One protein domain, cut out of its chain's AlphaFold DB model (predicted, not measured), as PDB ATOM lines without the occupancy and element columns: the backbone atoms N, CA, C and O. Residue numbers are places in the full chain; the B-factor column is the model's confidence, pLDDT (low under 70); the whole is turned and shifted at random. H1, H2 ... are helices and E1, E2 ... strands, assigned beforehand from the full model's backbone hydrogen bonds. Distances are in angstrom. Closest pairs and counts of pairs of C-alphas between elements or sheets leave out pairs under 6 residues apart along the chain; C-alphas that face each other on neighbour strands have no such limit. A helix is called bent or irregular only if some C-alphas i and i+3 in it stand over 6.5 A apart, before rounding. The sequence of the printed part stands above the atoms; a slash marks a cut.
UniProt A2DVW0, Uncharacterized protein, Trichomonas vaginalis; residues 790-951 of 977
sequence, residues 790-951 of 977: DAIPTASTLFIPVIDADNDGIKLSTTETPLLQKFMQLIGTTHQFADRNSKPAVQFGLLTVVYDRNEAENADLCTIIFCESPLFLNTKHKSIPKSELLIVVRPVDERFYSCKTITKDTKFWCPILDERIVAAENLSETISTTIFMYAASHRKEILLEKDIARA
ATOM      1  N   ASP A 790     137.687  23.545   6.251       77.56
ATOM      2  CA  ASP A 790     136.921  24.695   5.777       77.56
ATOM      3  C   ASP A 790     136.285  25.473   6.955       77.56
ATOM      4  O   ASP A 790     136.037  26.674   6.833       77.56
ATOM      5  N   ALA A 791     136.111  24.854   8.132       80.50
ATOM      6  CA  ALA A 791     135.669  25.527   9.355       80.50
ATOM      7  C   ALA A 791     136.716  26.502   9.934       80.50
ATOM      8  O   ALA A 791     136.331  27.517  10.516       80.50
ATOM      9  N   ILE A 792     138.024  26.269   9.742       80.44
ATOM     10  CA  ILE A 792     139.097  27.121  10.299       80.44
ATOM     11  C   ILE A 792     139.102  28.494   9.604       80.44
ATOM     12  O   ILE A 792     139.467  28.537   8.428       80.44
ATOM     13  N   PRO A 793     138.745  29.615  10.271       74.19
ATOM     14  CA  PRO A 793     138.569  30.940   9.655       74.19
ATOM     15  C   PRO A 793     139.738  31.380   8.775       74.19
ATOM     16  O   PRO A 793     140.880  31.053   9.079       74.19
ATOM     17  N   THR A 794     139.471  32.128   7.697       71.19
ATOM     18  CA  THR A 794     140.490  32.579   6.721       71.19
ATOM     19  C   THR A 794     141.591  33.432   7.340       71.19
ATOM     20  O   THR A 794     142.743  33.287   6.944       71.19
ATOM     21  N   ALA A 795     141.234  34.275   8.303       76.56
ATOM     22  CA  ALA A 795     142.129  35.175   9.015       76.56
ATOM     23  C   ALA A 795     141.954  34.991  10.524       76.56
ATOM     24  O   ALA A 795     140.868  34.624  10.985       76.56
ATOM     25  N   SER A 796     142.998  35.284  11.293       84.75
ATOM     26  CA  SER A 796     142.893  35.340  12.752       84.75
ATOM     27  C   SER A 796     141.980  36.485  13.175       84.75
ATOM     28  O   SER A 796     141.908  37.515  12.503       84.75
ATOM     29  N   THR A 797     141.258  36.306  14.277       86.94
ATOM     30  CA  THR A 797     140.344  37.315  14.824       86.94
ATOM     31  C   THR A 797     140.876  37.793  16.166       86.94
ATOM     32  O   THR A 797     141.228  36.967  17.000       86.94
ATOM     33  N   LEU A 798     140.960  39.109  16.346       89.06
ATOM     34  CA  LEU A 798     141.250  39.748  17.623       89.06
ATOM     35  C   LEU A 798     139.980  40.385  18.161       89.06
ATOM     36  O   LEU A 798     139.418  41.263  17.506       89.06
ATOM     37  N   PHE A 799     139.573  39.979  19.357       89.31
ATOM     38  CA  PHE A 799     138.450  40.565  20.074       89.31
ATOM     39  C   PHE A 799     138.974  41.620  21.043       89.31
ATOM     40  O   PHE A 799     139.619  41.309  22.046       89.31
ATOM     41  N   ILE A 800     138.734  42.884  20.705       92.12
ATOM     42  CA  ILE A 800     139.239  44.034  21.447       92.12
ATOM     43  C   ILE A 800     138.149  44.538  22.395       92.12
ATOM     44  O   ILE A 800     137.117  45.017  21.911       92.12
ATOM     45  N   PRO A 801     138.375  44.476  23.722       91.12
ATOM     46  CA  PRO A 801     137.427  44.993  24.694       91.12
ATOM     47  C   PRO A 801     137.315  46.518  24.604       91.12
ATOM     48  O   PRO A 801     138.323  47.233  24.669       91.12
ATOM     49  N   VAL A 802     136.079  47.009  24.509       90.56
ATOM     50  CA  VAL A 802     135.719  48.427  24.618       90.56
ATOM     51  C   VAL A 802     135.026  48.659  25.956       90.56
ATOM     52  O   VAL A 802     133.915  48.187  26.197       90.56
ATOM     53  N   ILE A 803     135.702  49.394  26.830       89.50
ATOM     54  CA  ILE A 803     135.273  49.672  28.194       89.50
ATOM     55  C   ILE A 803     134.763  51.106  28.276       89.50
ATOM     56  O   ILE A 803     135.438  52.028  27.825       89.50
ATOM     57  N   ASP A 804     133.598  51.282  28.889       89.38
ATOM     58  CA  ASP A 804     133.011  52.595  29.130       89.38
ATOM     59  C   ASP A 804     133.473  53.158  30.481       89.38
ATOM     60  O   ASP A 804     133.539  52.445  31.491       89.38
ATOM     61  N   ALA A 805     133.826  54.437  30.497       87.56
ATOM     62  CA  ALA A 805     134.274  55.151  31.675       87.56
ATOM     63  C   ALA A 805     133.602  56.525  31.738       87.56
ATOM     64  O   ALA A 805     133.838  57.404  30.905       87.56
ATOM     65  N   ASP A 806     132.813  56.735  32.784       82.38
ATOM     66  CA  ASP A 806     132.127  57.991  33.055       82.38
ATOM     67  C   ASP A 806     132.452  58.498  34.462       82.38
ATOM     68  O   ASP A 806     133.283  57.928  35.165       82.38
ATOM     69  N   ASN A 807     131.816  59.587  34.893       75.38
ATOM     70  CA  ASN A 807     132.104  60.191  36.196       75.38
ATOM     71  C   ASN A 807     131.870  59.244  37.392       75.38
ATOM     72  O   ASN A 807     132.462  59.472  38.447       75.38
ATOM     73  N   ASP A 808     131.056  58.191  37.243       72.12
ATOM     74  CA  ASP A 808     130.794  57.214  38.308       72.12
ATOM     75  C   ASP A 808     131.856  56.101  38.354       72.12
ATOM     76  O   ASP A 808     131.888  55.295  39.288       72.12
ATOM     77  N   GLY A 809     132.741  56.041  37.356       78.75
ATOM     78  CA  GLY A 809     133.834  55.086  37.273       78.75
ATOM     79  C   GLY A 809     133.848  54.298  35.969       78.75
ATOM     80  O   GLY A 809     133.287  54.690  34.953       78.75
ATOM     81  N   ILE A 810     134.532  53.156  36.002       80.62
ATOM     82  CA  ILE A 810     134.563  52.225  34.875       80.62
ATOM     83  C   ILE A 810     133.311  51.351  34.940       80.62
ATOM     84  O   ILE A 810     133.155  50.558  35.874       80.62
ATOM     85  N   LYS A 811     132.427  51.487  33.950       70.69
ATOM     86  CA  LYS A 811     131.187  50.719  33.844       70.69
ATOM     87  C   LYS A 811     131.380  49.552  32.879       70.69
ATOM     88  O   LYS A 811     131.676  49.713  31.703       70.69
ATOM     89  N   LEU A 812     131.117  48.349  33.385       61.50
ATOM     90  CA  LEU A 812     130.902  47.141  32.573       61.50
ATOM     91  C   LEU A 812     129.413  46.976  32.193       61.50
ATOM     92  O   LEU A 812     128.999  45.911  31.747       61.50
ATOM     93  N   SER A 813     128.567  47.984  32.451       50.94
ATOM     94  CA  SER A 813     127.108  47.842  32.384       50.94
ATOM     95  C   SER A 813     126.575  47.718  30.958       50.94
ATOM     96  O   SER A 813     126.996  48.432  30.054       50.94
ATOM     97  N   THR A 814     125.552  46.885  30.782       53.91
ATOM     98  CA  THR A 814     124.880  46.589  29.505       53.91
ATOM     99  C   THR A 814     124.140  47.771  28.865       53.91
ATOM    100  O   THR A 814     123.797  47.698  27.691       53.91
ATOM    101  N   THR A 815     123.869  48.853  29.599       61.84
ATOM    102  CA  THR A 815     123.182  50.047  29.077       61.84
ATOM    103  C   THR A 815     124.162  50.967  28.364       61.84
ATOM    104  O   THR A 815     125.127  51.416  28.974       61.84
ATOM    105  N   GLU A 816     123.917  51.237  27.085       70.31
ATOM    106  CA  GLU A 816     124.750  52.125  26.276       70.31
ATOM    107  C   GLU A 816     124.316  53.579  26.410       70.31
ATOM    108  O   GLU A 816     123.130  53.905  26.316       70.31
ATOM    109  N   THR A 817     125.292  54.461  26.576       83.88
ATOM    110  CA  THR A 817     125.102  55.894  26.393       83.88
ATOM    111  C   THR A 817     124.990  56.223  24.893       83.88
ATOM    112  O   THR A 817     125.525  55.500  24.042       83.88
ATOM    113  N   PRO A 818     124.329  57.334  24.517       86.44
ATOM    114  CA  PRO A 818     124.236  57.750  23.114       86.44
ATOM    115  C   PRO A 818     125.600  58.025  22.460       86.44
ATOM    116  O   PRO A 818     125.776  57.775  21.266       86.44
ATOM    117  N   LEU A 819     126.571  58.534  23.229       88.56
ATOM    118  CA  LEU A 819     127.919  58.825  22.736       88.56
ATOM    119  C   LEU A 819     128.707  57.539  22.480       88.56
ATOM    120  O   LEU A 819     129.313  57.414  21.415       88.56
ATOM    121  N   LEU A 820     128.626  56.559  23.387       87.88
ATOM    122  CA  LEU A 820     129.219  55.242  23.172       87.88
ATOM    123  C   LEU A 820     128.579  54.530  21.975       87.88
ATOM    124  O   LEU A 820     129.296  53.963  21.158       87.88
ATOM    125  N   GLN A 821     127.254  54.602  21.808       87.06
ATOM    126  CA  GLN A 821     126.570  54.061  20.623       87.06
ATOM    127  C   GLN A 821     127.102  54.658  19.327       87.06
ATOM    128  O   GLN A 821     127.411  53.925  18.385       87.06
ATOM    129  N   LYS A 822     127.232  55.986  19.278       88.38
ATOM    130  CA  LYS A 822     127.784  56.682  18.114       88.38
ATOM    131  C   LYS A 822     129.231  56.260  17.861       88.38
ATOM    132  O   LYS A 822     129.587  55.987  16.721       88.38
ATOM    133  N   PHE A 823     130.048  56.147  18.906       90.62
ATOM    134  CA  PHE A 823     131.419  55.652  18.793       90.62
ATOM    135  C   PHE A 823     131.473  54.217  18.247       90.62
ATOM    136  O   PHE A 823     132.215  53.955  17.304       90.62
ATOM    137  N   MET A 824     130.638  53.312  18.764       87.75
ATOM    138  CA  MET A 824     130.558  51.922  18.302       87.75
ATOM    139  C   MET A 824     130.089  51.804  16.844       87.75
ATOM    140  O   MET A 824     130.489  50.877  16.149       87.75
ATOM    141  N   GLN A 825     129.272  52.744  16.358       85.62
ATOM    142  CA  GLN A 825     128.891  52.827  14.941       85.62
ATOM    143  C   GLN A 825     130.018  53.357  14.047       85.62
ATOM    144  O   GLN A 825     130.070  53.011  12.870       85.62
ATOM    145  N   LEU A 826     130.891  54.211  14.587       87.69
ATOM    146  CA  LEU A 826     132.026  54.779  13.859       87.69
ATOM    147  C   LEU A 826     133.224  53.831  13.809       87.69
ATOM    148  O   LEU A 826     134.000  53.894  12.861       87.69
ATOM    149  N   ILE A 827     133.412  52.985  14.825       84.56
ATOM    150  CA  ILE A 827     134.556  52.078  14.912       84.56
ATOM    151  C   ILE A 827     134.254  50.766  14.169       84.56
ATOM    152  O   ILE A 827     133.523  49.909  14.648       84.56
ATOM    153  N   GLY A 828     134.818  50.595  12.973       72.31
ATOM    154  CA  GLY A 828     134.603  49.422  12.120       72.31
ATOM    155  C   GLY A 828     133.712  49.672  10.902       72.31
ATOM    156  O   GLY A 828     133.148  50.744  10.721       72.31
ATOM    157  N   THR A 829     133.594  48.668  10.027       64.62
ATOM    158  CA  THR A 829     132.693  48.730   8.866       64.62
ATOM    159  C   THR A 829     131.473  47.843   9.114       64.62
ATOM    160  O   THR A 829     131.533  46.623   9.008       64.62
ATOM    161  N   THR A 830     130.311  48.433   9.400       49.72
ATOM    162  CA  THR A 830     129.023  47.709   9.509       49.72
ATOM    163  C   THR A 830     128.505  47.171   8.164       49.72
ATOM    164  O   THR A 830     127.388  46.673   8.071       49.72
ATOM    165  N   HIS A 831     129.288  47.276   7.086       40.19
ATOM    166  CA  HIS A 831     128.800  47.140   5.712       40.19
ATOM    167  C   HIS A 831     128.875  45.736   5.091       40.19
ATOM    168  O   HIS A 831     128.523  45.601   3.922       40.19
ATOM    169  N   GLN A 832     129.263  44.683   5.821       40.00
ATOM    170  CA  GLN A 832     129.316  43.328   5.235       40.00
ATOM    171  C   GLN A 832     128.421  42.268   5.887       40.00
ATOM    172  O   GLN A 832     128.281  41.186   5.321       40.00
ATOM    173  N   PHE A 833     127.729  42.574   6.987       36.75
ATOM    174  CA  PHE A 833     126.751  41.658   7.577       36.75
ATOM    175  C   PHE A 833     125.435  42.395   7.821       36.75
ATOM    176  O   PHE A 833     125.353  43.308   8.631       36.75
ATOM    177  N   ALA A 834     124.392  41.995   7.094       33.91
ATOM    178  CA  ALA A 834     123.056  42.592   7.119       33.91
ATOM    179  C   ALA A 834     122.285  42.398   8.447       33.91
ATOM    180  O   ALA A 834     121.095  42.706   8.513       33.91
ATOM    181  N   ASP A 835     122.938  41.905   9.502       43.81
ATOM    182  CA  ASP A 835     122.323  41.680  10.805       43.81
ATOM    183  C   ASP A 835     122.609  42.843  11.753       43.81
ATOM    184  O   ASP A 835     123.762  43.151  12.064       43.81
ATOM    185  N   ARG A 836     121.538  43.432  12.303       44.72
ATOM    186  CA  ARG A 836     121.585  44.459  13.365       44.72
ATOM    187  C   ARG A 836     122.282  43.988  14.656       44.72
ATOM    188  O   ARG A 836     122.516  44.809  15.531       44.72
ATOM    189  N   ASN A 837     122.613  42.698  14.755       51.09
ATOM    190  CA  ASN A 837     123.329  42.078  15.873       51.09
ATOM    191  C   ASN A 837     124.819  41.804  15.575       51.09
ATOM    192  O   ASN A 837     125.489  41.168  16.386       51.09
ATOM    193  N   SER A 838     125.343  42.212  14.414       64.00
ATOM    194  CA  SER A 838     126.753  41.991  14.072       64.00
ATOM    195  C   SER A 838     127.669  42.971  14.816       64.00
ATOM    196  O   SER A 838     127.424  44.177  14.843       64.00
ATOM    197  N   LYS A 839     128.719  42.440  15.458       78.31
ATOM    198  CA  LYS A 839     129.725  43.243  16.170       78.31
ATOM    199  C   LYS A 839     130.539  44.075  15.163       78.31
ATOM    200  O   LYS A 839     130.849  43.549  14.088       78.31
ATOM    201  N   PRO A 840     130.924  45.323  15.483       85.50
ATOM    202  CA  PRO A 840     131.738  46.127  14.578       85.50
ATOM    203  C   PRO A 840     133.102  45.475  14.339       85.50
ATOM    204  O   PRO A 840     133.761  45.027  15.281       85.50
ATOM    205  N   ALA A 841     133.528  45.406  13.077       86.50
ATOM    206  CA  ALA A 841     134.766  44.738  12.705       86.50
ATOM    207  C   ALA A 841     135.488  45.421  11.537       86.50
ATOM    208  O   ALA A 841     134.877  46.079  10.691       86.50
ATOM    209  N   VAL A 842     136.805  45.229  11.477       87.12
ATOM    210  CA  VAL A 842     137.669  45.646  10.366       87.12
ATOM    211  C   VAL A 842     138.471  44.451   9.888       87.12
ATOM    212  O   VAL A 842     139.185  43.810  10.661       87.12
ATOM    213  N   GLN A 843     138.367  44.159   8.595       86.12
ATOM    214  CA  GLN A 843     139.115  43.087   7.955       86.12
ATOM    215  C   GLN A 843     140.370  43.659   7.298       86.12
ATOM    216  O   GLN A 843     140.290  44.358   6.294       86.12
ATOM    217  N   PHE A 844     141.537  43.322   7.842       82.31
ATOM    218  CA  PHE A 844     142.826  43.648   7.240       82.31
ATOM    219  C   PHE A 844     143.313  42.561   6.277       82.31
ATOM    220  O   PHE A 844     144.274  42.785   5.568       82.31
ATOM    221  N   GLY A 845     142.699  41.382   6.201       79.19
ATOM    222  CA  GLY A 845     143.135  40.300   5.305       79.19
ATOM    223  C   GLY A 845     143.899  39.196   6.035       79.19
ATOM    224  O   GLY A 845     143.418  38.068   6.052       79.19
ATOM    225  N   LEU A 846     145.037  39.492   6.677       80.50
ATOM    226  CA  LEU A 846     145.697  38.542   7.601       80.50
ATOM    227  C   LEU A 846     145.061  38.520   8.999       80.50
ATOM    228  O   LEU A 846     145.163  37.534   9.725       80.50
ATOM    229  N   LEU A 847     144.393  39.611   9.366       87.44
ATOM    230  CA  LEU A 847     143.830  39.836  10.689       87.44
ATOM    231  C   LEU A 847     142.442  40.454  10.554       87.44
ATOM    232  O   LEU A 847     142.219  41.309   9.698       87.44
ATOM    233  N   THR A 848     141.519  40.045  11.411       87.50
ATOM    234  CA  THR A 848     140.233  40.714  11.608       87.50
ATOM    235  C   THR A 848     140.205  41.268  13.020       87.50
ATOM    236  O   THR A 848     140.423  40.523  13.969       87.50
ATOM    237  N   VAL A 849     139.958  42.564  13.163       90.38
ATOM    238  CA  VAL A 849     139.792  43.213  14.467       90.38
ATOM    239  C   VAL A 849     138.299  43.363  14.711       90.38
ATOM    240  O   VAL A 849     137.615  43.976  13.896       90.38
ATOM    241  N   VAL A 850     137.798  42.776  15.792       90.12
ATOM    242  CA  VAL A 850     136.397  42.834  16.216       90.12
ATOM    243  C   VAL A 850     136.333  43.595  17.529       90.12
ATOM    244  O   VAL A 850     137.080  43.299  18.458       90.12
ATOM    245  N   TYR A 851     135.436  44.568  17.607       90.19
ATOM    246  CA  TYR A 851     135.232  45.377  18.800       90.19
ATOM    247  C   TYR A 851     134.055  44.816  19.589       90.19
ATOM    248  O   TYR A 851     132.946  44.700  19.063       90.19
ATOM    249  N   ASP A 852     134.291  44.455  20.846       85.25
ATOM    250  CA  ASP A 852     133.248  43.932  21.725       85.25
ATOM    251  C   ASP A 852     133.349  44.538  23.122       85.25
ATOM    252  O   ASP A 852     134.416  44.896  23.601       85.25
ATOM    253  N   ARG A 853     132.212  44.651  23.791       80.25
ATOM    254  CA  ARG A 853     132.094  45.106  25.176       80.25
ATOM    255  C   ARG A 853     132.118  43.940  26.165       80.25
ATOM    256  O   ARG A 853     132.470  44.136  27.322       80.25
ATOM    257  N   ASN A 854     131.724  42.744  25.718       72.44
ATOM    258  CA  ASN A 854     131.505  41.587  26.590       72.44
ATOM    259  C   ASN A 854     132.639  40.551  26.541       72.44
ATOM    260  O   ASN A 854     132.792  39.775  27.485       72.44
ATOM    261  N   GLU A 855     133.425  40.517  25.465       70.88
ATOM    262  CA  GLU A 855     134.553  39.596  25.309       70.88
ATOM    263  C   GLU A 855     135.874  40.221  25.765       70.88
ATOM    264  O   GLU A 855     136.227  41.339  25.399       70.88
ATOM    265  N   ALA A 856     136.626  39.456  26.560       68.00
ATOM    266  CA  ALA A 856     137.927  39.846  27.104       68.00
ATOM    267  C   ALA A 856     139.079  38.958  26.593       68.00
ATOM    268  O   ALA A 856     140.147  38.941  27.202       68.00
ATOM    269  N   GLU A 857     138.874  38.206  25.504       73.19
ATOM    270  CA  GLU A 857     139.822  37.186  25.017       73.19
ATOM    271  C   GLU A 857     141.223  37.752  24.733       73.19
ATOM    272  O   GLU A 857     142.215  37.083  25.010       73.19
ATOM    273  N   ASN A 858     141.324  39.002  24.261       79.69
ATOM    274  CA  ASN A 858     142.602  39.679  24.007       79.69
ATOM    275  C   ASN A 858     142.802  40.948  24.856       79.69
ATOM    276  O   ASN A 858     143.507  41.874  24.446       79.69
ATOM    277  N   ALA A 859     142.189  41.002  26.045       79.31
ATOM    278  CA  ALA A 859     142.305  42.137  26.964       79.31
ATOM    279  C   ALA A 859     143.734  42.354  27.500       79.31
ATOM    280  O   ALA A 859     144.094  43.456  27.913       79.31
ATOM    281  N   ASP A 860     144.559  41.309  27.505       85.62
ATOM    282  CA  ASP A 860     145.978  41.386  27.840       85.62
ATOM    283  C   ASP A 860     146.785  42.114  26.754       85.62
ATOM    284  O   ASP A 860     147.683  42.893  27.081       85.62
ATOM    285  N   LEU A 861     146.432  41.921  25.480       88.94
ATOM    286  CA  LEU A 861     147.077  42.560  24.340       88.94
ATOM    287  C   LEU A 861     146.673  44.029  24.210       88.94
ATOM    288  O   LEU A 861     147.528  44.914  24.257       88.94
ATOM    289  N   CYS A 862     145.379  44.295  24.028       92.69
ATOM    290  CA  CYS A 862     144.879  45.639  23.769       92.69
ATOM    291  C   CYS A 862     143.525  45.885  24.439       92.69
ATOM    292  O   CYS A 862     142.694  44.991  24.556       92.69
ATOM    293  N   THR A 863     143.293  47.112  24.898       93.19
ATOM    294  CA  THR A 863     141.998  47.544  25.433       93.19
ATOM    295  C   THR A 863     141.714  48.983  25.028       93.19
ATOM    296  O   THR A 863     142.617  49.823  25.036       93.19
ATOM    297  N   ILE A 864     140.455  49.266  24.699       94.00
ATOM    298  CA  ILE A 864     139.966  50.616  24.419       94.00
ATOM    299  C   ILE A 864     139.147  51.088  25.619       94.00
ATOM    300  O   ILE A 864     138.229  50.398  26.054       94.00
ATOM    301  N   ILE A 865     139.465  52.269  26.142       93.50
ATOM    302  CA  ILE A 865     138.642  52.976  27.124       93.50
ATOM    303  C   ILE A 865     137.961  54.137  26.410       93.50
ATOM    304  O   ILE A 865     138.625  55.090  25.998       93.50
ATOM    305  N   PHE A 866     136.641  54.068  26.297       93.56
ATOM    306  CA  PHE A 866     135.815  55.198  25.908       93.56
ATOM    307  C   PHE A 866     135.503  56.022  27.159       93.56
ATOM    308  O   PHE A 866     134.874  55.532  28.090       93.56
ATOM    309  N   CYS A 867     136.020  57.244  27.220       92.06
ATOM    310  CA  CYS A 867     135.929  58.116  28.381       92.06
ATOM    311  C   CYS A 867     134.992  59.283  28.081       92.06
ATOM    312  O   CYS A 867     135.369  60.205  27.361       92.06
ATOM    313  N   GLU A 868     133.806  59.292  28.679       89.56
ATOM    314  CA  GLU A 868     132.851  60.402  28.544       89.56
ATOM    315  C   GLU A 868     133.138  61.553  29.507       89.56
ATOM    316  O   GLU A 868     132.657  62.673  29.326       89.56
ATOM    317  N   SER A 869     133.939  61.294  30.543       85.75
ATOM    318  CA  SER A 869     134.276  62.319  31.519       85.75
ATOM    319  C   SER A 869     135.147  63.424  30.898       85.75
ATOM    320  O   SER A 869     136.162  63.129  30.250       85.75
ATOM    321  N   PRO A 870     134.828  64.709  31.155       80.06
ATOM    322  CA  PRO A 870     135.705  65.824  30.808       80.06
ATOM    323  C   PRO A 870     136.934  65.910  31.730       80.06
ATOM    324  O   PRO A 870     137.808  66.745  31.501       80.06
ATOM    325  N   LEU A 871     136.991  65.090  32.786       84.94
ATOM    326  CA  LEU A 871     138.090  65.037  33.741       84.94
ATOM    327  C   LEU A 871     139.282  64.253  33.172       84.94
ATOM    328  O   LEU A 871     139.185  63.499  32.196       84.94
ATOM    329  N   PHE A 872     140.440  64.421  33.803       84.00
ATOM    330  CA  PHE A 872     141.631  63.683  33.415       84.00
ATOM    331  C   PHE A 872     141.559  62.246  33.947       84.00
ATOM    332  O   PHE A 872     141.429  62.028  35.151       84.00
ATOM    333  N   LEU A 873     141.662  61.258  33.056       87.62
ATOM    334  CA  LEU A 873     141.684  59.847  33.434       87.62
ATOM    335  C   LEU A 873     143.072  59.466  33.966       87.62
ATOM    336  O   LEU A 873     144.067  59.491  33.238       87.62
ATOM    337  N   ASN A 874     143.142  59.057  35.229       87.62
ATOM    338  CA  ASN A 874     144.356  58.536  35.840       87.62
ATOM    339  C   ASN A 874     144.634  57.115  35.340       87.62
ATOM    340  O   ASN A 874     144.166  56.120  35.894       87.62
ATOM    341  N   THR A 875     145.464  57.014  34.309       84.50
ATOM    342  CA  THR A 875     145.816  55.746  33.654       84.50
ATOM    343  C   THR A 875     146.658  54.811  34.526       84.50
ATOM    344  O   THR A 875     146.838  53.646  34.184       84.50
ATOM    345  N   LYS A 876     147.153  55.293  35.674       85.94
ATOM    346  CA  LYS A 876     147.860  54.490  36.683       85.94
ATOM    347  C   LYS A 876     146.931  53.965  37.782       85.94
ATOM    348  O   LYS A 876     147.395  53.277  38.693       85.94
ATOM    349  N   HIS A 877     145.640  54.300  37.738       88.12
ATOM    350  CA  HIS A 877     144.667  53.847  38.724       88.12
ATOM    351  C   HIS A 877     144.487  52.321  38.679       88.12
ATOM    352  O   HIS A 877     144.566  51.698  37.624       88.12
ATOM    353  N   LYS A 878     144.193  51.703  39.831       86.75
ATOM    354  CA  LYS A 878     144.090  50.237  39.964       86.75
ATOM    355  C   LYS A 878     142.985  49.613  39.106       86.75
ATOM    356  O   LYS A 878     143.100  48.444  38.761       86.75
ATOM    357  N   SER A 879     141.935  50.374  38.799       86.19
ATOM    358  CA  SER A 879     140.821  49.914  37.960       86.19
ATOM    359  C   SER A 879     141.147  49.898  36.465       86.19
ATOM    360  O   SER A 879     140.394  49.303  35.703       86.19
ATOM    361  N   ILE A 880     142.235  50.547  36.033       87.88
ATOM    362  CA  ILE A 880     142.626  50.576  34.622       87.88
ATOM    363  C   ILE A 880     143.178  49.194  34.230       87.88
ATOM    364  O   ILE A 880     144.049  48.666  34.933       87.88
ATOM    365  N   PRO A 881     142.698  48.592  33.126       85.38
ATOM    366  CA  PRO A 881     143.203  47.319  32.627       85.38
ATOM    367  C   PRO A 881     144.712  47.355  32.375       85.38
ATOM    368  O   PRO A 881     145.254  48.329  31.857       85.38
ATOM    369  N   LYS A 882     145.402  46.260  32.705       85.38
ATOM    370  CA  LYS A 882     146.851  46.115  32.487       85.38
ATOM    371  C   LYS A 882     147.177  45.557  31.096       85.38
ATOM    372  O   LYS A 882     147.982  44.625  30.990       85.38
ATOM    373  N   SER A 883     146.573  46.116  30.052       89.19
ATOM    374  CA  SER A 883     146.869  45.737  28.670       89.19
ATOM    375  C   SER A 883     148.294  46.148  28.274       89.19
ATOM    376  O   SER A 883     148.925  47.000  28.912       89.19
ATOM    377  N   GLU A 884     148.867  45.495  27.266       92.31
ATOM    378  CA  GLU A 884     150.128  45.948  26.674       92.31
ATOM    379  C   GLU A 884     149.953  47.239  25.866       92.31
ATOM    380  O   GLU A 884     150.824  48.110  25.927       92.31
ATOM    381  N   LEU A 885     148.809  47.370  25.186       93.25
ATOM    382  CA  LEU A 885     148.360  48.551  24.459       93.25
ATOM    383  C   LEU A 885     147.027  49.056  25.035       93.25
ATOM    384  O   LEU A 885     146.016  48.356  25.022       93.25
ATOM    385  N   LEU A 886     146.990  50.285  25.529       94.12
ATOM    386  CA  LEU A 886     145.779  50.932  26.027       94.12
ATOM    387  C   LEU A 886     145.467  52.148  25.160       94.12
ATOM    388  O   LEU A 886     146.306  53.038  25.035       94.12
ATOM    389  N   ILE A 887     144.268  52.202  24.589       95.06
ATOM    390  CA  ILE A 887     143.805  53.338  23.788       95.06
ATOM    391  C   ILE A 887     142.690  54.033  24.563       95.06
ATOM    392  O   ILE A 887     141.673  53.421  24.870       95.06
ATOM    393  N   VAL A 888     142.878  55.305  24.891       94.50
ATOM    394  CA  VAL A 888     141.861  56.143  25.532       94.50
ATOM    395  C   VAL A 888     141.260  57.052  24.471       94.50
ATOM    396  O   VAL A 888     141.991  57.780  23.799       94.50
ATOM    397  N   VAL A 889     139.938  57.007  24.329       95.06
ATOM    398  CA  VAL A 889     139.171  57.814  23.376       95.06
ATOM    399  C   VAL A 889     138.181  58.673  24.149       95.06
ATOM    400  O   VAL A 889     137.411  58.152  24.951       95.06
ATOM    401  N   ARG A 890     138.183  59.983  23.904       93.00
ATOM    402  CA  ARG A 890     137.261  60.946  24.513       93.00
ATOM    403  C   ARG A 890     136.537  61.733  23.416       93.00
ATOM    404  O   ARG A 890     137.215  62.296  22.557       93.00
ATOM    405  N   PRO A 891     135.197  61.824  23.418       92.44
ATOM    406  CA  PRO A 891     134.488  62.706  22.495       92.44
ATOM    407  C   PRO A 891     134.789  64.178  22.825       92.44
ATOM    408  O   PRO A 891     134.733  64.575  23.989       92.44
ATOM    409  N   VAL A 892     135.121  64.982  21.810       88.81
ATOM    410  CA  VAL A 892     135.336  66.437  21.957       88.81
ATOM    411  C   VAL A 892     134.099  67.188  21.478       88.81
ATOM    412  O   VAL A 892     133.518  67.970  22.227       88.81
ATOM    413  N   ASP A 893     133.668  66.909  20.249       87.00
ATOM    414  CA  ASP A 893     132.419  67.395  19.664       87.00
ATOM    415  C   ASP A 893     131.811  66.315  18.744       87.00
ATOM    416  O   ASP A 893     132.172  65.138  18.803       87.00
ATOM    417  N   GLU A 894     130.849  66.677  17.891       86.00
ATOM    418  CA  GLU A 894     130.236  65.714  16.971       86.00
ATOM    419  C   GLU A 894     131.164  65.212  15.855       86.00
ATOM    420  O   GLU A 894     130.854  64.174  15.256       86.00
ATOM    421  N   ARG A 895     132.243  65.949  15.569       90.19
ATOM    422  CA  ARG A 895     133.164  65.755  14.444       90.19
ATOM    423  C   ARG A 895     134.522  65.215  14.877       90.19
ATOM    424  O   ARG A 895     135.189  64.613  14.045       90.19
ATOM    425  N   PHE A 896     134.927  65.399  16.131       93.12
ATOM    426  CA  PHE A 896     136.270  65.088  16.608       93.12
ATOM    427  C   PHE A 896     136.276  64.310  17.919       93.12
ATOM    428  O   PHE A 896     135.476  64.531  18.834       93.12
ATOM    429  N   TYR A 897     137.269  63.434  18.018       94.38
ATOM    430  CA  TYR A 897     137.596  62.661  19.204       94.38
ATOM    431  C   TYR A 897     139.044  62.932  19.594       94.38
ATOM    432  O   TYR A 897     139.921  63.037  18.741       94.38
ATOM    433  N   SER A 898     139.304  63.022  20.891       93.75
ATOM    434  CA  SER A 898     140.651  63.020  21.438       93.75
ATOM    435  C   SER A 898     141.080  61.576  21.676       93.75
ATOM    436  O   SER A 898     140.382  60.819  22.353       93.75
ATOM    437  N   CYS A 899     142.216  61.192  21.105       94.75
ATOM    438  CA  CYS A 899     142.751  59.838  21.172       94.75
ATOM    439  C   CYS A 899     144.147  59.864  21.789       94.75
ATOM    440  O   CYS A 899     144.971  60.709  21.439       94.75
ATOM    441  N   LYS A 900     144.424  58.915  22.682       93.44
ATOM    442  CA  LYS A 900     145.729  58.751  23.330       93.44
ATOM    443  C   LYS A 900     146.069  57.280  23.492       93.44
ATOM    444  O   LYS A 900     145.233  56.503  23.946       93.44
ATOM    445  N   THR A 901     147.315  56.923  23.219       93.19
ATOM    446  CA  THR A 901     147.814  55.558  23.400       93.19
ATOM    447  C   THR A 901     148.806  55.482  24.542       93.19
ATOM    448  O   THR A 901     149.647  56.354  24.732       93.19
ATOM    449  N   ILE A 902     148.726  54.406  25.314       91.75
ATOM    450  CA  ILE A 902     149.688  54.061  26.353       91.75
ATOM    451  C   ILE A 902     150.160  52.645  26.064       91.75
ATOM    452  O   ILE A 902     149.361  51.718  25.977       91.75
ATOM    453  N   THR A 903     151.466  52.488  25.897       90.12
ATOM    454  CA  THR A 903     152.106  51.221  25.535       90.12
ATOM    455  C   THR A 903     153.218  50.896  26.527       90.12
ATOM    456  O   THR A 903     153.858  51.800  27.073       90.12
ATOM    457  N   LYS A 904     153.456  49.603  26.770       85.31
ATOM    458  CA  LYS A 904     154.622  49.135  27.541       85.31
ATOM    459  C   LYS A 904     155.933  49.289  26.760       85.31
ATOM    460  O   LYS A 904     156.976  49.465  27.385       85.31
ATOM    461  N   ASP A 905     155.888  49.230  25.428       85.75
ATOM    462  CA  ASP A 905     157.053  49.477  24.572       85.75
ATOM    463  C   ASP A 905     157.165  50.966  24.233       85.75
ATOM    464  O   ASP A 905     156.397  51.491  23.428       85.75
ATOM    465  N   THR A 906     158.161  51.637  24.810       78.62
ATOM    466  CA  THR A 906     158.439  53.059  24.562       78.62
ATOM    467  C   THR A 906     158.968  53.341  23.154       78.62
ATOM    468  O   THR A 906     159.079  54.502  22.775       78.62
ATOM    469  N   LYS A 907     159.350  52.308  22.389       81.81
ATOM    470  CA  LYS A 907     159.862  52.442  21.016       81.81
ATOM    471  C   LYS A 907     158.790  52.234  19.956       81.81
ATOM    472  O   LYS A 907     159.030  52.555  18.790       81.81
ATOM    473  N   PHE A 908     157.638  51.686  20.335       88.50
ATOM    474  CA  PHE A 908     156.528  51.492  19.418       88.50
ATOM    475  C   PHE A 908     156.030  52.851  18.934       88.50
ATOM    476  O   PHE A 908     155.735  53.728  19.741       88.50
ATOM    477  N   TRP A 909     155.927  53.018  17.616       90.69
ATOM    478  CA  TRP A 909     155.295  54.186  17.019       90.69
ATOM    479  C   TRP A 909     153.906  53.839  16.500       90.69
ATOM    480  O   TRP A 909     153.708  52.791  15.884       90.69
ATOM    481  N   CYS A 910     152.962  54.753  16.711       90.19
ATOM    482  CA  CYS A 910     151.626  54.675  16.147       90.19
ATOM    483  C   CYS A 910     151.060  56.072  15.842       90.19
ATOM    484  O   CYS A 910     151.550  57.068  16.381       90.19
ATOM    485  N   PRO A 911     149.991  56.149  15.030       86.12
ATOM    486  CA  PRO A 911     149.293  57.398  14.707       86.12
ATOM    487  C   PRO A 911     148.745  58.207  15.903       86.12
ATOM    488  O   PRO A 911     148.349  59.356  15.711       86.12
ATOM    489  N   ILE A 912     148.674  57.610  17.102       86.44
ATOM    490  CA  ILE A 912     148.007  58.142  18.309       86.44
ATOM    491  C   ILE A 912     148.876  58.031  19.578       86.44
ATOM    492  O   ILE A 912     148.355  57.768  20.661       86.44
ATOM    493  N   LEU A 913     150.203  58.180  19.463       74.12
ATOM    494  CA  LEU A 913     151.114  58.111  20.622       74.12
ATOM    495  C   LEU A 913     150.810  59.181  21.675       74.12
ATOM    496  O   LEU A 913     150.533  58.859  22.829       74.12
ATOM    497  N   ASP A 914     150.854  60.443  21.261       78.12
ATOM    498  CA  ASP A 914     150.483  61.565  22.110       78.12
ATOM    499  C   ASP A 914     148.982  61.837  22.013       78.12
ATOM    500  O   ASP A 914     148.332  61.506  21.020       78.12
ATOM    501  N   GLU A 915     148.429  62.440  23.068       87.81
ATOM    502  CA  GLU A 915     147.029  62.864  23.066       87.81
ATOM    503  C   GLU A 915     146.827  63.949  22.017       87.81
ATOM    504  O   GLU A 915     147.380  65.051  22.143       87.81
ATOM    505  N   ARG A 916     146.026  63.605  21.014       90.75
ATOM    506  CA  ARG A 916     145.777  64.408  19.823       90.75
ATOM    507  C   ARG A 916     144.327  64.277  19.373       90.75
ATOM    508  O   ARG A 916     143.597  63.430  19.898       90.75
ATOM    509  N   ILE A 917     143.910  65.092  18.413       93.25
ATOM    510  CA  ILE A 917     142.549  65.036  17.873       93.25
ATOM    511  C   ILE A 917     142.489  64.216  16.585       93.25
ATOM    512  O   ILE A 917     143.414  64.208  15.779       93.25
ATOM    513  N   VAL A 918     141.385  63.498  16.407       94.38
ATOM    514  CA  VAL A 918     141.114  62.640  15.252       94.38
ATOM    515  C   VAL A 918     139.695  62.923  14.775       94.38
ATOM    516  O   VAL A 918     138.758  62.918  15.580       94.38
ATOM    517  N   ALA A 919     139.522  63.172  13.475       93.31
ATOM    518  CA  ALA A 919     138.194  63.359  12.904       93.31
ATOM    519  C   ALA A 919     137.387  62.052  12.966       93.31
ATOM    520  O   ALA A 919     137.927  60.956  12.809       93.31
ATOM    521  N   ALA A 920     136.075  62.163  13.160       92.62
ATOM    522  CA  ALA A 920     135.158  61.034  13.282       92.62
ATOM    523  C   ALA A 920     135.224  60.090  12.068       92.62
ATOM    524  O   ALA A 920     135.152  58.876  12.235       92.62
ATOM    525  N   GLU A 921     135.418  60.641  10.867       90.81
ATOM    526  CA  GLU A 921     135.582  59.888   9.614       90.81
ATOM    527  C   GLU A 921     136.859  59.034   9.575       90.81
ATOM    528  O   GLU A 921     136.870  57.957   8.986       90.81
ATOM    529  N   ASN A 922     137.912  59.469  10.268       91.75
ATOM    530  CA  ASN A 922     139.226  58.829  10.270       91.75
ATOM    531  C   ASN A 922     139.476  57.986  11.530       91.75
ATOM    532  O   ASN A 922     140.534  57.369  11.688       91.75
ATOM    533  N   LEU A 923     138.506  57.953  12.448       92.88
ATOM    534  CA  LEU A 923     138.631  57.316  13.753       92.88
ATOM    535  C   LEU A 923     138.837  55.801  13.636       92.88
ATOM    536  O   LEU A 923     139.758  55.256  14.251       92.88
ATOM    537  N   SER A 924     138.023  55.132  12.809       92.25
ATOM    538  CA  SER A 924     138.138  53.688  12.567       92.25
ATOM    539  C   SER A 924     139.505  53.329  12.002       92.25
ATOM    540  O   SER A 924     140.150  52.406  12.503       92.25
ATOM    541  N   GLU A 925     139.959  54.065  10.984       92.31
ATOM    542  CA  GLU A 925     141.268  53.859  10.372       92.31
ATOM    543  C   GLU A 925     142.372  53.997  11.416       92.31
ATOM    544  O   GLU A 925     143.160  53.075  11.616       92.31
ATOM    545  N   THR A 926     142.382  55.107  12.147       93.69
ATOM    546  CA  THR A 926     143.441  55.440  13.102       93.69
ATOM    547  C   THR A 926     143.563  54.401  14.223       93.69
ATOM    548  O   THR A 926     144.664  53.932  14.525       93.69
ATOM    549  N   ILE A 927     142.443  53.993  14.826       94.81
ATOM    550  CA  ILE A 927     142.444  53.010  15.920       94.81
ATOM    551  C   ILE A 927     142.794  51.615  15.390       94.81
ATOM    552  O   ILE A 927     143.679  50.946  15.927       94.81
ATOM    553  N   SER A 928     142.147  51.183  14.306       93.31
ATOM    554  CA  SER A 928     142.321  49.824  13.784       93.31
ATOM    555  C   SER A 928     143.731  49.597  13.236       93.31
ATOM    556  O   SER A 928     144.311  48.532  13.450       93.31
ATOM    557  N   THR A 929     144.304  50.590  12.545       93.38
ATOM    558  CA  THR A 929     145.688  50.527  12.044       93.38
ATOM    559  C   THR A 929     146.682  50.478  13.200       93.38
ATOM    560  O   THR A 929     147.602  49.668  13.160       93.38
ATOM    561  N   THR A 930     146.453  51.235  14.280       94.88
ATOM    562  CA  THR A 930     147.278  51.171  15.500       94.88
ATOM    563  C   THR A 930     147.287  49.767  16.108       94.88
ATOM    564  O   THR A 930     148.357  49.228  16.397       94.88
ATOM    565  N   ILE A 931     146.113  49.143  16.246       93.94
ATOM    566  CA  ILE A 931     145.972  47.779  16.783       93.94
ATOM    567  C   ILE A 931     146.678  46.766  15.877       93.94
ATOM    568  O   ILE A 931     147.453  45.938  16.362       93.94
ATOM    569  N   PHE A 932     146.470  46.853  14.559       93.25
ATOM    570  CA  PHE A 932     147.142  45.985  13.591       93.25
ATOM    571  C   PHE A 932     148.665  46.134  13.659       93.25
ATOM    572  O   PHE A 932     149.376  45.136  13.741       93.25
ATOM    573  N   MET A 933     149.177  47.369  13.657       93.62
ATOM    574  CA  MET A 933     150.613  47.651  13.729       93.62
ATOM    575  C   MET A 933     151.230  47.098  15.015       93.62
ATOM    576  O   MET A 933     152.333  46.545  14.980       93.62
ATOM    577  N   TYR A 934     150.523  47.196  16.143       93.62
ATOM    578  CA  TYR A 934     150.976  46.633  17.412       93.62
ATOM    579  C   TYR A 934     151.016  45.099  17.370       93.62
ATOM    580  O   TYR A 934     152.056  44.499  17.648       93.62
ATOM    581  N   ALA A 935     149.934  44.453  16.923       92.25
ATOM    582  CA  ALA A 935     149.874  42.998  16.777       92.25
ATOM    583  C   ALA A 935     150.950  42.469  15.809       92.25
ATOM    584  O   ALA A 935     151.657  41.514  16.122       92.25
ATOM    585  N   ALA A 936     151.148  43.135  14.668       90.88
ATOM    586  CA  ALA A 936     152.144  42.762  13.668       90.88
ATOM    587  C   ALA A 936     153.594  42.936  14.145       90.88
ATOM    588  O   ALA A 936     154.481  42.200  13.709       90.88
ATOM    589  N   SER A 937     153.856  43.889  15.039       90.31
ATOM    590  CA  SER A 937     155.200  44.119  15.576       90.31
ATOM    591  C   SER A 937     155.527  43.222  16.774       90.31
ATOM    592  O   SER A 937     156.648  42.710  16.837       90.31
ATOM    593  N   HIS A 938     154.561  42.974  17.669       88.75
ATOM    594  CA  HIS A 938     154.778  42.315  18.968       88.75
ATOM    595  C   HIS A 938     154.236  40.879  19.062       88.75
ATOM    596  O   HIS A 938     154.760  40.080  19.835       88.75
ATOM    597  N   ARG A 939     153.215  40.519  18.273       84.38
ATOM    598  CA  ARG A 939     152.522  39.215  18.316       84.38
ATOM    599  C   ARG A 939     152.334  38.615  16.917       84.38
ATOM    600  O   ARG A 939     151.239  38.223  16.525       84.38
ATOM    601  N   LYS A 940     153.428  38.511  16.157       77.56
ATOM    602  CA  LYS A 940     153.437  38.006  14.765       77.56
ATOM    603  C   LYS A 940     152.803  36.627  14.597       77.56
ATOM    604  O   LYS A 940     152.224  36.350  13.554       77.56
ATOM    605  N   GLU A 941     152.908  35.785  15.620       77.81
ATOM    606  CA  GLU A 941     152.324  34.441  15.654       77.81
ATOM    607  C   GLU A 941     150.811  34.472  15.408       77.81
ATOM    608  O   GLU A 941     150.296  33.631  14.675       77.81
ATOM    609  N   ILE A 942     150.120  35.506  15.907       82.31
ATOM    610  CA  ILE A 942     148.675  35.682  15.714       82.31
ATOM    611  C   ILE A 942     148.342  35.820  14.228       82.31
ATOM    612  O   ILE A 942     147.332  35.287  13.783       82.31
ATOM    613  N   LEU A 943     149.185  36.478  13.424       79.50
ATOM    614  CA  LEU A 943     148.911  36.683  11.995       79.50
ATOM    615  C   LEU A 943     148.902  35.377  11.186       79.50
ATOM    616  O   LEU A 943     148.273  35.328  10.133       79.50
ATOM    617  N   LEU A 944     149.603  34.339  11.656       74.25
ATOM    618  CA  LEU A 944     149.773  33.063  10.947       74.25
ATOM    619  C   LEU A 944     149.115  31.877  11.668       74.25
ATOM    620  O   LEU A 944     149.145  30.762  11.157       74.25
ATOM    621  N   GLU A 945     148.495  32.101  12.826       81.31
ATOM    622  CA  GLU A 945     147.907  31.058  13.674       81.31
ATOM    623  C   GLU A 945     146.934  30.147  12.910       81.31
ATOM    624  O   GLU A 945     147.003  28.924  13.023       81.31
ATOM    625  N   LYS A 946     146.048  30.716  12.078       82.06
ATOM    626  CA  LYS A 946     145.078  29.914  11.310       82.06
ATOM    627  C   LYS A 946     145.728  29.118  10.185       82.06
ATOM    628  O   LYS A 946     145.264  28.019   9.883       82.06
ATOM    629  N   ASP A 947     146.807  29.628   9.602       76.88
ATOM    630  CA  ASP A 947     147.570  28.889   8.598       76.88
ATOM    631  C   ASP A 947     148.312  27.713   9.257       76.88
ATOM    632  O   ASP A 947     148.288  26.597   8.733       76.88
ATOM    633  N   ILE A 948     148.868  27.916  10.458       77.25
ATOM    634  CA  ILE A 948     149.478  26.853  11.276       77.25
ATOM    635  C   ILE A 948     148.431  25.801  11.664       77.25
ATOM    636  O   ILE A 948     148.661  24.615  11.442       77.25
ATOM    637  N   ALA A 949     147.252  26.210  12.141       82.69
ATOM    638  CA  ALA A 949     146.172  25.290  12.501       82.69
ATOM    639  C   ALA A 949     145.724  24.419  11.311       82.69
ATOM    640  O   ALA A 949     145.486  23.219  11.462       82.69
ATOM    641  N   ARG A 950     145.654  24.990  10.099       82.25
ATOM    642  CA  ARG A 950     145.378  24.222   8.873       82.25
ATOM    643  C   ARG A 950     146.504  23.249   8.533       82.25
ATOM    644  O   ARG A 950     146.222  22.129   8.111       82.25
ATOM    645  N   ALA A 951     147.761  23.652   8.714       79.00
ATOM    646  CA  ALA A 951     148.914  22.777   8.507       79.00
ATOM    647  C   ALA A 951     148.911  21.589   9.477       79.00
ATOM    648  O   ALA A 951     149.096  20.449   9.053       79.00
TER     649      ALA A 951
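AT A GLANCE: This is residues 790 to 951 of the 977 residues of an uncharacterized protein of Trichomonas vaginalis (UniProt A2DVW0). One strongly twisted sheet of eight strands curls round the long helix H2, with the shorter H1 packed on the opposite face. H3 forms one end of the longest axis and only grazes the sheet. The printed part has 162 residues, with three named helices and eight named strands in the order E1 E2 H1 E3 E4 E5 E6 E7 E8 H2 H3. The sheet is branched at E1 and has both parallel and antiparallel pairs; the class is mixed, helices and strands. The whole is compact, with a radius of gyration of the C-alphas of 15.6 A and spans of 50 by 40 by 27 A.

IN THESE COORDINATES: E1, residues 796 to 806, is the longest strand at 32.3 A and begins at C-alpha 796 (142.893, 35.340, 12.752). The other strands are E2, residues 809 to 811, E3, 841 to 843, E4, 847 to 852, E5, 862 to 867, E6, 885 to 891, E7, 896 to 903 and 22.9 A long, and E8, 916 to 919. H1 is residues 818 to 826, 12.5 A. H2, residues 920 to 938, 27.7 A, begins at C-alpha 920 (135.158, 61.034, 13.282). H3, residues 940 to 951, 17.1 A, ends at C-alpha 951 (148.914, 22.777, 8.507).

HOW THE PARTS SIT: E2 and E4 lie on one side of E1, E5 on the other side. E1 is parallel to E4 (N 798 and O 848, 2.8 A) and to E5 (N 803 and O 864, 2.8 A). E1 and E2 form an antiparallel hairpin, with N 809 and O 806 2.9 A apart, as do E3 and E4, with N 842 and O 849 2.8 A apart. E5 is parallel to E6, with N 865 and O 887 2.8 A apart. E6, E7 and E8 form a meander, each strand the antiparallel neighbour of the one before, with N 886 and O 902 2.8 A apart and N 918 and O 897 2.8 A apart. H2 is on the sheet; its closest C-alphas to E7 are those of Ala 920 and Phe 896, 5.4 A. H1 is on the opposite face, at a height over the sheet of 7.7 A. H2 touches H1 with residues 920 to 924 alone, at a steep tilt of 65 degrees, the same way; the C-alphas of Leu 826 and Ser 924 are closest, 6.3 A. H2 and H3 touch only at the corner, and only just, with 3 pairs of C-alphas within 8 A; those of Ala 936 and Leu 943 are closest, 7.1 A. H3 grazes the sheet with residues 941 to 947; the C-alphas of Ser 796 and Lys 946 are 6.0 A apart, the closest of E1 and H3. H2 and H3 are irregular: C-alphas 921 and 924 are 7.3 A apart, 943 and 946 7.8 A. Every O i to N i+4 pair is within hydrogen-bond range in H1, 13 of 15 in H2 and 5 of 8 in H3.

THE WHOLE: The C-alphas farthest apart, of Leu 871 and Ala 951, are 50.4 A apart. The printed part has no cut. The links H1 to E3, E5 to E6 and E7 to E8 are long. The mean pLDDT of the printed part is 83.1; residues 812 to 815, 829 to 838 and 856 are under 70.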